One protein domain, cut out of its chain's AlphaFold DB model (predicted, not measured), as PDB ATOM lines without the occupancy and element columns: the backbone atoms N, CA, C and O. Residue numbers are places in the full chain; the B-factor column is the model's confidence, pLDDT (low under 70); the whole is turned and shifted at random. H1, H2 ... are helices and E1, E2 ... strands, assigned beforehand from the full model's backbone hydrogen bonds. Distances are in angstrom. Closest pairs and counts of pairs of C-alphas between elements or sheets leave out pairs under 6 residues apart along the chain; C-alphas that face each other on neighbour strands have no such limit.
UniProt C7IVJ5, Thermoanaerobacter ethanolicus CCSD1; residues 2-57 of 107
ATOM      1  N   GLN A   2     124.165  17.197 242.499       60.56
ATOM      2  CA  GLN A   2     122.900  16.534 242.814       60.56
ATOM      3  C   GLN A   2     123.201  15.057 243.054       60.56
ATOM      4  O   GLN A   2     123.664  14.362 242.155       60.56
ATOM      5  N   ILE A   3     122.991  14.601 244.287       74.31
ATOM      6  CA  ILE A   3     123.207  13.211 244.687       74.31
ATOM      7  C   ILE A   3     121.852  12.514 244.631       74.31
ATOM      8  O   ILE A   3     120.933  12.876 245.365       74.31
ATOM      9  N   ILE A   4     121.726  11.519 243.755       72.19
ATOM     10  CA  ILE A   4     120.583  10.608 243.763       72.19
ATOM     11  C   ILE A   4     120.881   9.534 244.805       72.19
ATOM     12  O   ILE A   4     121.789   8.725 244.637       72.19
ATOM     13  N   VAL A   5     120.114   9.540 245.894       68.44
ATOM     14  CA  VAL A   5     120.133   8.465 246.888       68.44
ATOM     15  C   VAL A   5     119.113   7.423 246.448       68.44
ATOM     16  O   VAL A   5     117.912   7.594 246.649       68.44
ATOM     17  N   VAL A   6     119.592   6.358 245.811       63.50
ATOM     18  CA  VAL A   6     118.776   5.174 245.529       63.50
ATOM     19  C   VAL A   6     118.870   4.261 246.742       63.50
ATOM     20  O   VAL A   6     119.935   3.729 247.045       63.50
ATOM     21  N   GLN A   7     117.763   4.096 247.462       48.41
ATOM     22  CA  GLN A   7     117.645   3.025 248.443       48.41
ATOM     23  C   GLN A   7     117.167   1.778 247.699       48.41
ATOM     24  O   GLN A   7     115.982   1.643 247.398       48.41
ATOM     25  N   GLU A   8     118.082   0.868 247.374       59.12
ATOM     26  CA  GLU A   8     117.667  -0.482 247.011       59.12
ATOM     27  C   GLU A   8     117.213  -1.184 248.291       59.12
ATOM     28  O   GLU A   8     118.022  -1.588 249.126       59.12
ATOM     29  N   THR A   9     115.900  -1.299 248.495       58.81
ATOM     30  CA  THR A   9     115.377  -2.242 249.483       58.81
ATOM     31  C   THR A   9     115.714  -3.637 248.981       58.81
ATOM     32  O   THR A   9     115.110  -4.115 248.017       58.81
ATOM     33  N   GLU A  10     116.696  -4.284 249.603       56.69
ATOM     34  CA  GLU A  10     117.016  -5.671 249.310       56.69
ATOM     35  C   GLU A  10     115.810  -6.544 249.691       56.69
ATOM     36  O   GLU A  10     115.599  -6.897 250.848       56.69
ATOM     37  N   TYR A  11     114.972  -6.864 248.701       54.38
ATOM     38  CA  TYR A  11     113.908  -7.854 248.830       54.38
ATOM     39  C   TYR A  11     114.563  -9.227 249.026       54.38
ATOM     40  O   TYR A  11     114.877  -9.935 248.072       54.38
ATOM     41  N   THR A  12     114.806  -9.603 250.277       55.38
ATOM     42  CA  THR A  12     115.413 -10.891 250.649       55.38
ATOM     43  C   THR A  12     114.447 -12.075 250.516       55.38
ATOM     44  O   THR A  12     114.877 -13.224 250.565       55.38
ATOM     45  N   GLY A  13     113.147 -11.829 250.311       54.03
ATOM     46  CA  GLY A  13     112.114 -12.876 250.335       54.03
ATOM     47  C   GLY A  13     111.683 -13.447 248.979       54.03
ATOM     48  O   GLY A  13     111.313 -14.616 248.907       54.03
ATOM     49  N   ALA A  14     111.725 -12.669 247.894       54.41
ATOM     50  CA  ALA A  14     111.150 -13.077 246.610       54.41
ATOM     51  C   ALA A  14     112.251 -13.358 245.574       54.41
ATOM     52  O   ALA A  14     112.888 -12.444 245.063       54.41
ATOM     53  N   GLY A  15     112.493 -14.638 245.270       57.16
ATOM     54  CA  GLY A  15     113.300 -15.064 244.115       57.16
ATOM     55  C   GLY A  15     114.825 -15.106 244.290       57.16
ATOM     56  O   GLY A  15     115.513 -15.579 243.389       57.16
ATOM     57  N   LYS A  16     115.377 -14.672 245.432       72.81
ATOM     58  CA  LYS A  16     116.825 -14.772 245.726       72.81
ATOM     59  C   LYS A  16     117.220 -16.003 246.543       72.81
ATOM     60  O   LYS A  16     118.397 -16.337 246.610       72.81
ATOM     61  N   ASN A  17     116.257 -16.681 247.173       82.50
ATOM     62  CA  ASN A  17     116.544 -17.919 247.891       82.50
ATOM     63  C   ASN A  17     117.015 -18.990 246.881       82.50
ATOM     64  O   ASN A  17     116.279 -19.245 245.921       82.50
ATOM     65  N   PRO A  18     118.178 -19.641 247.086       84.50
ATOM     66  CA  PRO A  18     118.691 -20.653 246.162       84.50
ATOM     67  C   PRO A  18     117.671 -21.750 245.837       84.50
ATOM     68  O   PRO A  18     117.507 -22.131 244.681       84.50
ATOM     69  N   THR A  19     116.896 -22.205 246.824       87.94
ATOM     70  CA  THR A  19     115.852 -23.221 246.629       87.94
ATOM     71  C   THR A  19     114.721 -22.718 245.728       87.94
ATOM     72  O   THR A  19     114.211 -23.470 244.894       87.94
ATOM     73  N   ALA A  20     114.340 -21.442 245.846       88.19
ATOM     74  CA  ALA A  20     113.329 -20.835 244.983       88.19
ATOM     75  C   ALA A  20     113.827 -20.711 243.534       88.19
ATOM     76  O   ALA A  20     113.073 -21.001 242.608       88.19
ATOM     77  N   GLN A  21     115.102 -20.360 243.333       88.31
ATOM     78  CA  GLN A  21     115.713 -20.293 242.000       88.31
ATOM     79  C   GLN A  21     115.802 -21.669 241.336       88.31
ATOM     80  O   GLN A  21     115.436 -21.802 240.171       88.31
ATOM     81  N   LEU A  22     116.201 -22.704 242.083       92.56
ATOM     82  CA  LEU A  22     116.211 -24.082 241.581       92.56
ATOM     83  C   LEU A  22     114.798 -24.554 241.221       92.56
ATOM     84  O   LEU A  22     114.599 -25.162 240.174       92.56
ATOM     85  N   THR A  23     113.800 -24.230 242.050       92.00
ATOM     86  CA  THR A  23     112.393 -24.564 241.772       92.00
ATOM     87  C   THR A  23     111.897 -23.889 240.500       92.00
ATOM     88  O   THR A  23     111.297 -24.543 239.648       92.00
ATOM     89  N   PHE A  24     112.189 -22.600 240.335       91.69
ATOM     90  CA  PHE A  24     111.860 -21.861 239.124       91.69
ATOM     91  C   PHE A  24     112.566 -22.443 237.891       91.69
ATOM     92  O   PHE A  24     111.933 -22.643 236.857       91.69
ATOM     93  N   ALA A  25     113.853 -22.781 237.992       92.62
ATOM     94  CA  ALA A  25     114.602 -23.407 236.904       92.62
ATOM     95  C   ALA A  25     113.972 -24.750 236.486       92.62
ATOM     96  O   ALA A  25     113.726 -24.966 235.299       92.62
ATOM     97  N   MET A  26     113.607 -25.600 237.455       94.44
ATOM     98  CA  MET A  26     112.895 -26.861 237.193       94.44
ATOM     99  C   MET A  26     111.564 -26.641 236.470       94.44
ATOM    100  O   MET A  26     111.261 -27.349 235.512       94.44
ATOM    101  N   GLN A  27     110.783 -25.637 236.885       95.19
ATOM    102  CA  GLN A  27     109.519 -25.277 236.227       95.19
ATOM    103  C   GLN A  27     109.712 -24.815 234.774       95.19
ATOM    104  O   GLN A  27     108.809 -24.986 233.960       95.19
ATOM    105  N   ASN A  28     110.888 -24.281 234.438       95.75
ATOM    106  CA  ASN A  28     111.265 -23.878 233.081       95.75
ATOM    107  C   ASN A  28     111.988 -24.992 232.295       95.75
ATOM    108  O   ASN A  28     112.559 -24.731 231.239       95.75
ATOM    109  N   GLY A  29     111.972 -26.237 232.785       96.25
ATOM    110  CA  GLY A  29     112.542 -27.391 232.084       96.25
ATOM    111  C   GLY A  29     114.054 -27.572 232.251       96.25
ATOM    112  O   GLY A  29     114.632 -28.442 231.598       96.25
ATOM    113  N   ILE A  30     114.695 -26.800 233.133       97.56
ATOM    114  CA  ILE A  30     116.113 -26.964 233.470       97.56
ATOM    115  C   ILE A  30     116.276 -28.158 234.415       97.56
ATOM    116  O   ILE A  30     115.610 -28.251 235.447       97.56
ATOM    117  N   LYS A  31     117.186 -29.079 234.086       97.50
ATOM    118  CA  LYS A  31     117.472 -30.256 234.922       97.50
ATOM    119  C   LYS A  31     118.415 -29.892 236.066       97.50
ATOM    120  O   LYS A  31     119.486 -29.355 235.812       97.50
ATOM    121  N   ILE A  32     118.063 -30.246 237.299       96.44
ATOM    122  CA  ILE A  32     118.959 -30.103 238.455       96.44
ATOM    123  C   ILE A  32     119.628 -31.451 238.718       96.44
ATOM    124  O   ILE A  32     118.938 -32.442 238.962       96.44
ATOM    125  N   LEU A  33     120.955 -31.496 238.633       96.94
ATOM    126  CA  LEU A  33     121.760 -32.712 238.770       96.94
ATOM    127  C   LEU A  33     122.789 -32.550 239.892       96.94
ATOM    128  O   LEU A  33     123.106 -31.433 240.291       96.94
ATOM    129  N   VAL A  34     123.324 -33.667 240.379       96.75
ATOM    130  CA  VAL A  34     124.496 -33.695 241.263       96.75
ATOM    131  C   VAL A  34     125.628 -34.379 240.504       96.75
ATOM    132  O   VAL A  34     125.412 -35.463 239.962       96.75
ATOM    133  N   GLY A  35     126.797 -33.747 240.419       96.69
ATOM    134  CA  GLY A  35     127.924 -34.263 239.639       96.69
ATOM    135  C   GLY A  35     129.023 -33.224 239.431       96.69
ATOM    136  O   GLY A  35     129.298 -32.425 240.326       96.69
ATOM    137  N   ASN A  36     129.651 -33.232 238.252       95.62
ATOM    138  CA  ASN A  36     130.720 -32.303 237.905       95.62
ATOM    139  C   ASN A  36     130.188 -30.964 237.359       95.62
ATOM    140  O   ASN A  36     129.578 -30.962 236.291       95.62
ATOM    141  N   PRO A  37     130.455 -29.819 238.024       94.44
ATOM    142  CA  PRO A  37     130.009 -28.504 237.552       94.44
ATOM    143  C   PRO A  37     130.515 -28.117 236.153       94.44
ATOM    144  O   PRO A  37     129.945 -27.235 235.517       94.44
ATOM    145  N   ASP A  38     131.593 -28.739 235.664       93.12
ATOM    146  CA  ASP A  38     132.136 -28.451 234.330       93.12
ATOM    147  C   ASP A  38     131.281 -29.023 233.184       93.12
ATOM    148  O   ASP A  38     131.409 -28.557 232.053       93.12
ATOM    149  N   ASP A  39     130.380 -29.969 233.471       95.62
ATOM    150  CA  ASP A  39     129.458 -30.559 232.488       95.62
ATOM    151  C   ASP A  39     128.152 -29.745 232.335       95.62
ATOM    152  O   ASP A  39     127.207 -30.170 231.660       95.62
ATOM    153  N   GLU A  40     128.066 -28.583 232.994       95.62
ATOM    154  CA  GLU A  40     126.894 -27.713 232.955       95.62
ATOM    155  C   GLU A  40     126.703 -27.083 231.567       95.62
ATOM    156  O   GLU A  40     127.636 -26.554 230.957       95.62
ATOM    157  N   ILE A  41     125.465 -27.104 231.070       96.50
ATOM    158  CA  ILE A  41     125.084 -26.515 229.785       96.50
ATOM    159  C   ILE A  41     124.041 -25.415 230.036       96.50
ATOM    160  O   ILE A  41     122.905 -25.728 230.426       96.50
ATOM    161  N   PRO A  42     124.375 -24.135 229.763       92.88
ATOM    162  CA  PRO A  42     123.462 -23.013 229.953       92.88
ATOM    163  C   PRO A  42     122.121 -23.225 229.249       92.88
ATOM    164  O   PRO A  42     122.061 -23.562 228.066       92.88
ATOM    165  N   GLY A  43     121.031 -23.024 229.990       94.06
ATOM    166  CA  GLY A  43     119.671 -23.207 229.480       94.06
ATOM    167  C   GLY A  43     119.209 -24.665 229.378       94.06
ATOM    168  O   GLY A  43     118.109 -24.897 228.882       94.06
ATOM    169  N   GLN A  44     119.995 -25.640 229.850       97.31
ATOM    170  CA  GLN A  44     119.603 -27.057 229.849       97.31
ATOM    171  C   GLN A  44     119.662 -27.705 231.234       97.31
ATOM    172  O   GLN A  44     118.741 -28.437 231.613       97.31
ATOM    173  N   ASN A  45     120.730 -27.471 231.994       97.31
ATOM    174  CA  ASN A  45     120.902 -28.061 233.318       97.31
ATOM    175  C   ASN A  45     121.629 -27.107 234.280       97.31
ATOM    176  O   ASN A  45     122.225 -26.120 233.859       97.31
ATOM    177  N   ILE A  46     121.507 -27.400 235.572       96.25
ATOM    178  CA  ILE A  46     122.303 -26.834 236.662       96.25
ATOM    179  C   ILE A  46     122.899 -28.026 237.406       96.25
ATOM    180  O   ILE A  46     122.153 -28.922 237.824       96.25
ATOM    181  N   ILE A  47     124.221 -28.054 237.571       96.38
ATOM    182  CA  ILE A  47     124.912 -29.177 238.218       96.38
ATOM    183  C   ILE A  47     125.452 -28.738 239.578       96.38
ATOM    184  O   ILE A  47     126.404 -27.966 239.683       96.38
ATOM    185  N   LEU A  48     124.849 -29.263 240.644       95.31
ATOM    186  CA  LEU A  48     125.358 -29.106 242.000       95.31
ATOM    187  C   LEU A  48     126.598 -29.999 242.176       95.31
ATOM    188  O   LEU A  48     126.548 -31.178 241.812       95.31
ATOM    189  N   PRO A  49     127.703 -29.483 242.738       95.69
ATOM    190  CA  PRO A  49     128.914 -30.272 242.911       95.69
ATOM    191  C   PRO A  49     128.660 -31.451 243.854       95.69
ATOM    192  O   PRO A  49     128.136 -31.266 244.953       95.69
ATOM    193  N   GLU A  50     129.083 -32.654 243.464       97.12
ATOM    194  CA  GLU A  50     129.013 -33.839 244.337       97.12
ATOM    195  C   GLU A  50     129.920 -33.721 245.574       97.12
ATOM    196  O   GLU A  50     129.659 -34.342 246.605       97.12
ATOM    197  N   HIS A  51     130.968 -32.894 245.499       97.19
ATOM    198  CA  HIS A  51     131.880 -32.644 246.607       97.19
ATOM    199  C   HIS A  51     132.382 -31.186 246.616       97.19
ATOM    200  O   HIS A  51     132.711 -30.645 245.557       97.19
ATOM    201  N   PRO A  52     132.538 -30.534 247.789       94.00
ATOM    202  CA  PRO A  52     133.003 -29.144 247.874       94.00
ATOM    203  C   PRO A  52     134.352 -28.863 247.201       94.00
ATOM    204  O   PRO A  52     134.584 -27.753 246.734       94.00
ATOM    205  N   SER A  53     135.236 -29.863 247.097       95.06
ATOM    206  CA  SER A  53     136.532 -29.731 246.400       95.06
ATOM    207  C   SER A  53     136.412 -29.445 244.897       95.06
ATOM    208  O   SER A  53     137.407 -29.106 244.255       95.06
ATOM    209  N   MET A  54     135.218 -29.598 244.320       93.88
ATOM    210  CA  MET A  54     134.929 -29.260 242.927       93.88
ATOM    211  C   MET A  54     134.659 -27.768 242.730       93.88
ATOM    212  O   MET A  54     134.732 -27.283 241.604       93.88
ATOM    213  N   ILE A  55     134.408 -27.023 243.811       90.19
ATOM    214  CA  ILE A  55     134.328 -25.564 243.775       90.19
ATOM    215  C   ILE A  55     135.754 -25.036 243.628       90.19
ATOM    216  O   ILE A  55     136.542 -25.041 244.574       90.19
ATOM    217  N   LYS A  56     136.100 -24.613 242.413       89.12
ATOM    218  CA  LYS A  56     137.448 -24.176 242.051       89.12
ATOM    219  C   LYS A  56     137.390 -22.819 241.368       89.12
ATOM    220  O   LYS A  56     136.466 -22.531 240.609       89.12
ATOM    221  N   ALA A  57     138.403 -21.994 241.614       89.25
ATOM    222  CA  ALA A  57     138.608 -20.792 240.821       89.25
ATOM    223  C   ALA A  57     138.946 -21.193 239.378       89.25
ATOM    224  O   ALA A  57     139.725 -22.122 239.156       89.25
TER     225      ALA A  57
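AT A GLANCE: This is residues 2 to 57 of the 107 residues of a protein of Thermoanaerobacter ethanolicus CCSD1 (UniProt C7IVJ5). With little regular structure, this is a small body, a pair of parallel strands E1 and E2 with the helix H1 beside one end, and a long tail, residues 2 to 14, that sticks out. The 56 printed residues hold H1, E1 and E2 in that order, a mixed class with only 20 residues in named elements. The whole is extended, with a radius of gyration of the C-alphas of 16.1 A and spans of 50 by 30 by 18 A.

HOW THE PARTS SIT: E1, residues 31 to 35, and E2, residues 45 to 49, are parallel neighbours at 28 degrees, with N 33 and O 46 3.0 A apart, within hydrogen-bond range. H1, residues 18 to 27, and E1 have 3 pairs of C-alphas within 8 A; the closest C-alphas of the two, those of Met 26 and Ile 32, are 7.0 A apart. H1 and E2 are near each other, with 5 pairs of C-alphas within 10 A. In H1 every O i to N i+4 pair is within hydrogen-bond range.

IN THESE COORDINATES: H1 spans 14.3 A from C-alpha 18 at (118.691, -20.653, 246.162). E1 spans 12.1 A and E2 12.7 A, ending with C-alpha 49 at (128.914, -30.272, 242.911).

THE WHOLE: The farthest C-alphas, of Gln 2 and Gly 35, are 51.1 A apart. The printed part has no cut, and no link is long. Residue 2 and residues 5 to 15 have pLDDT under 70.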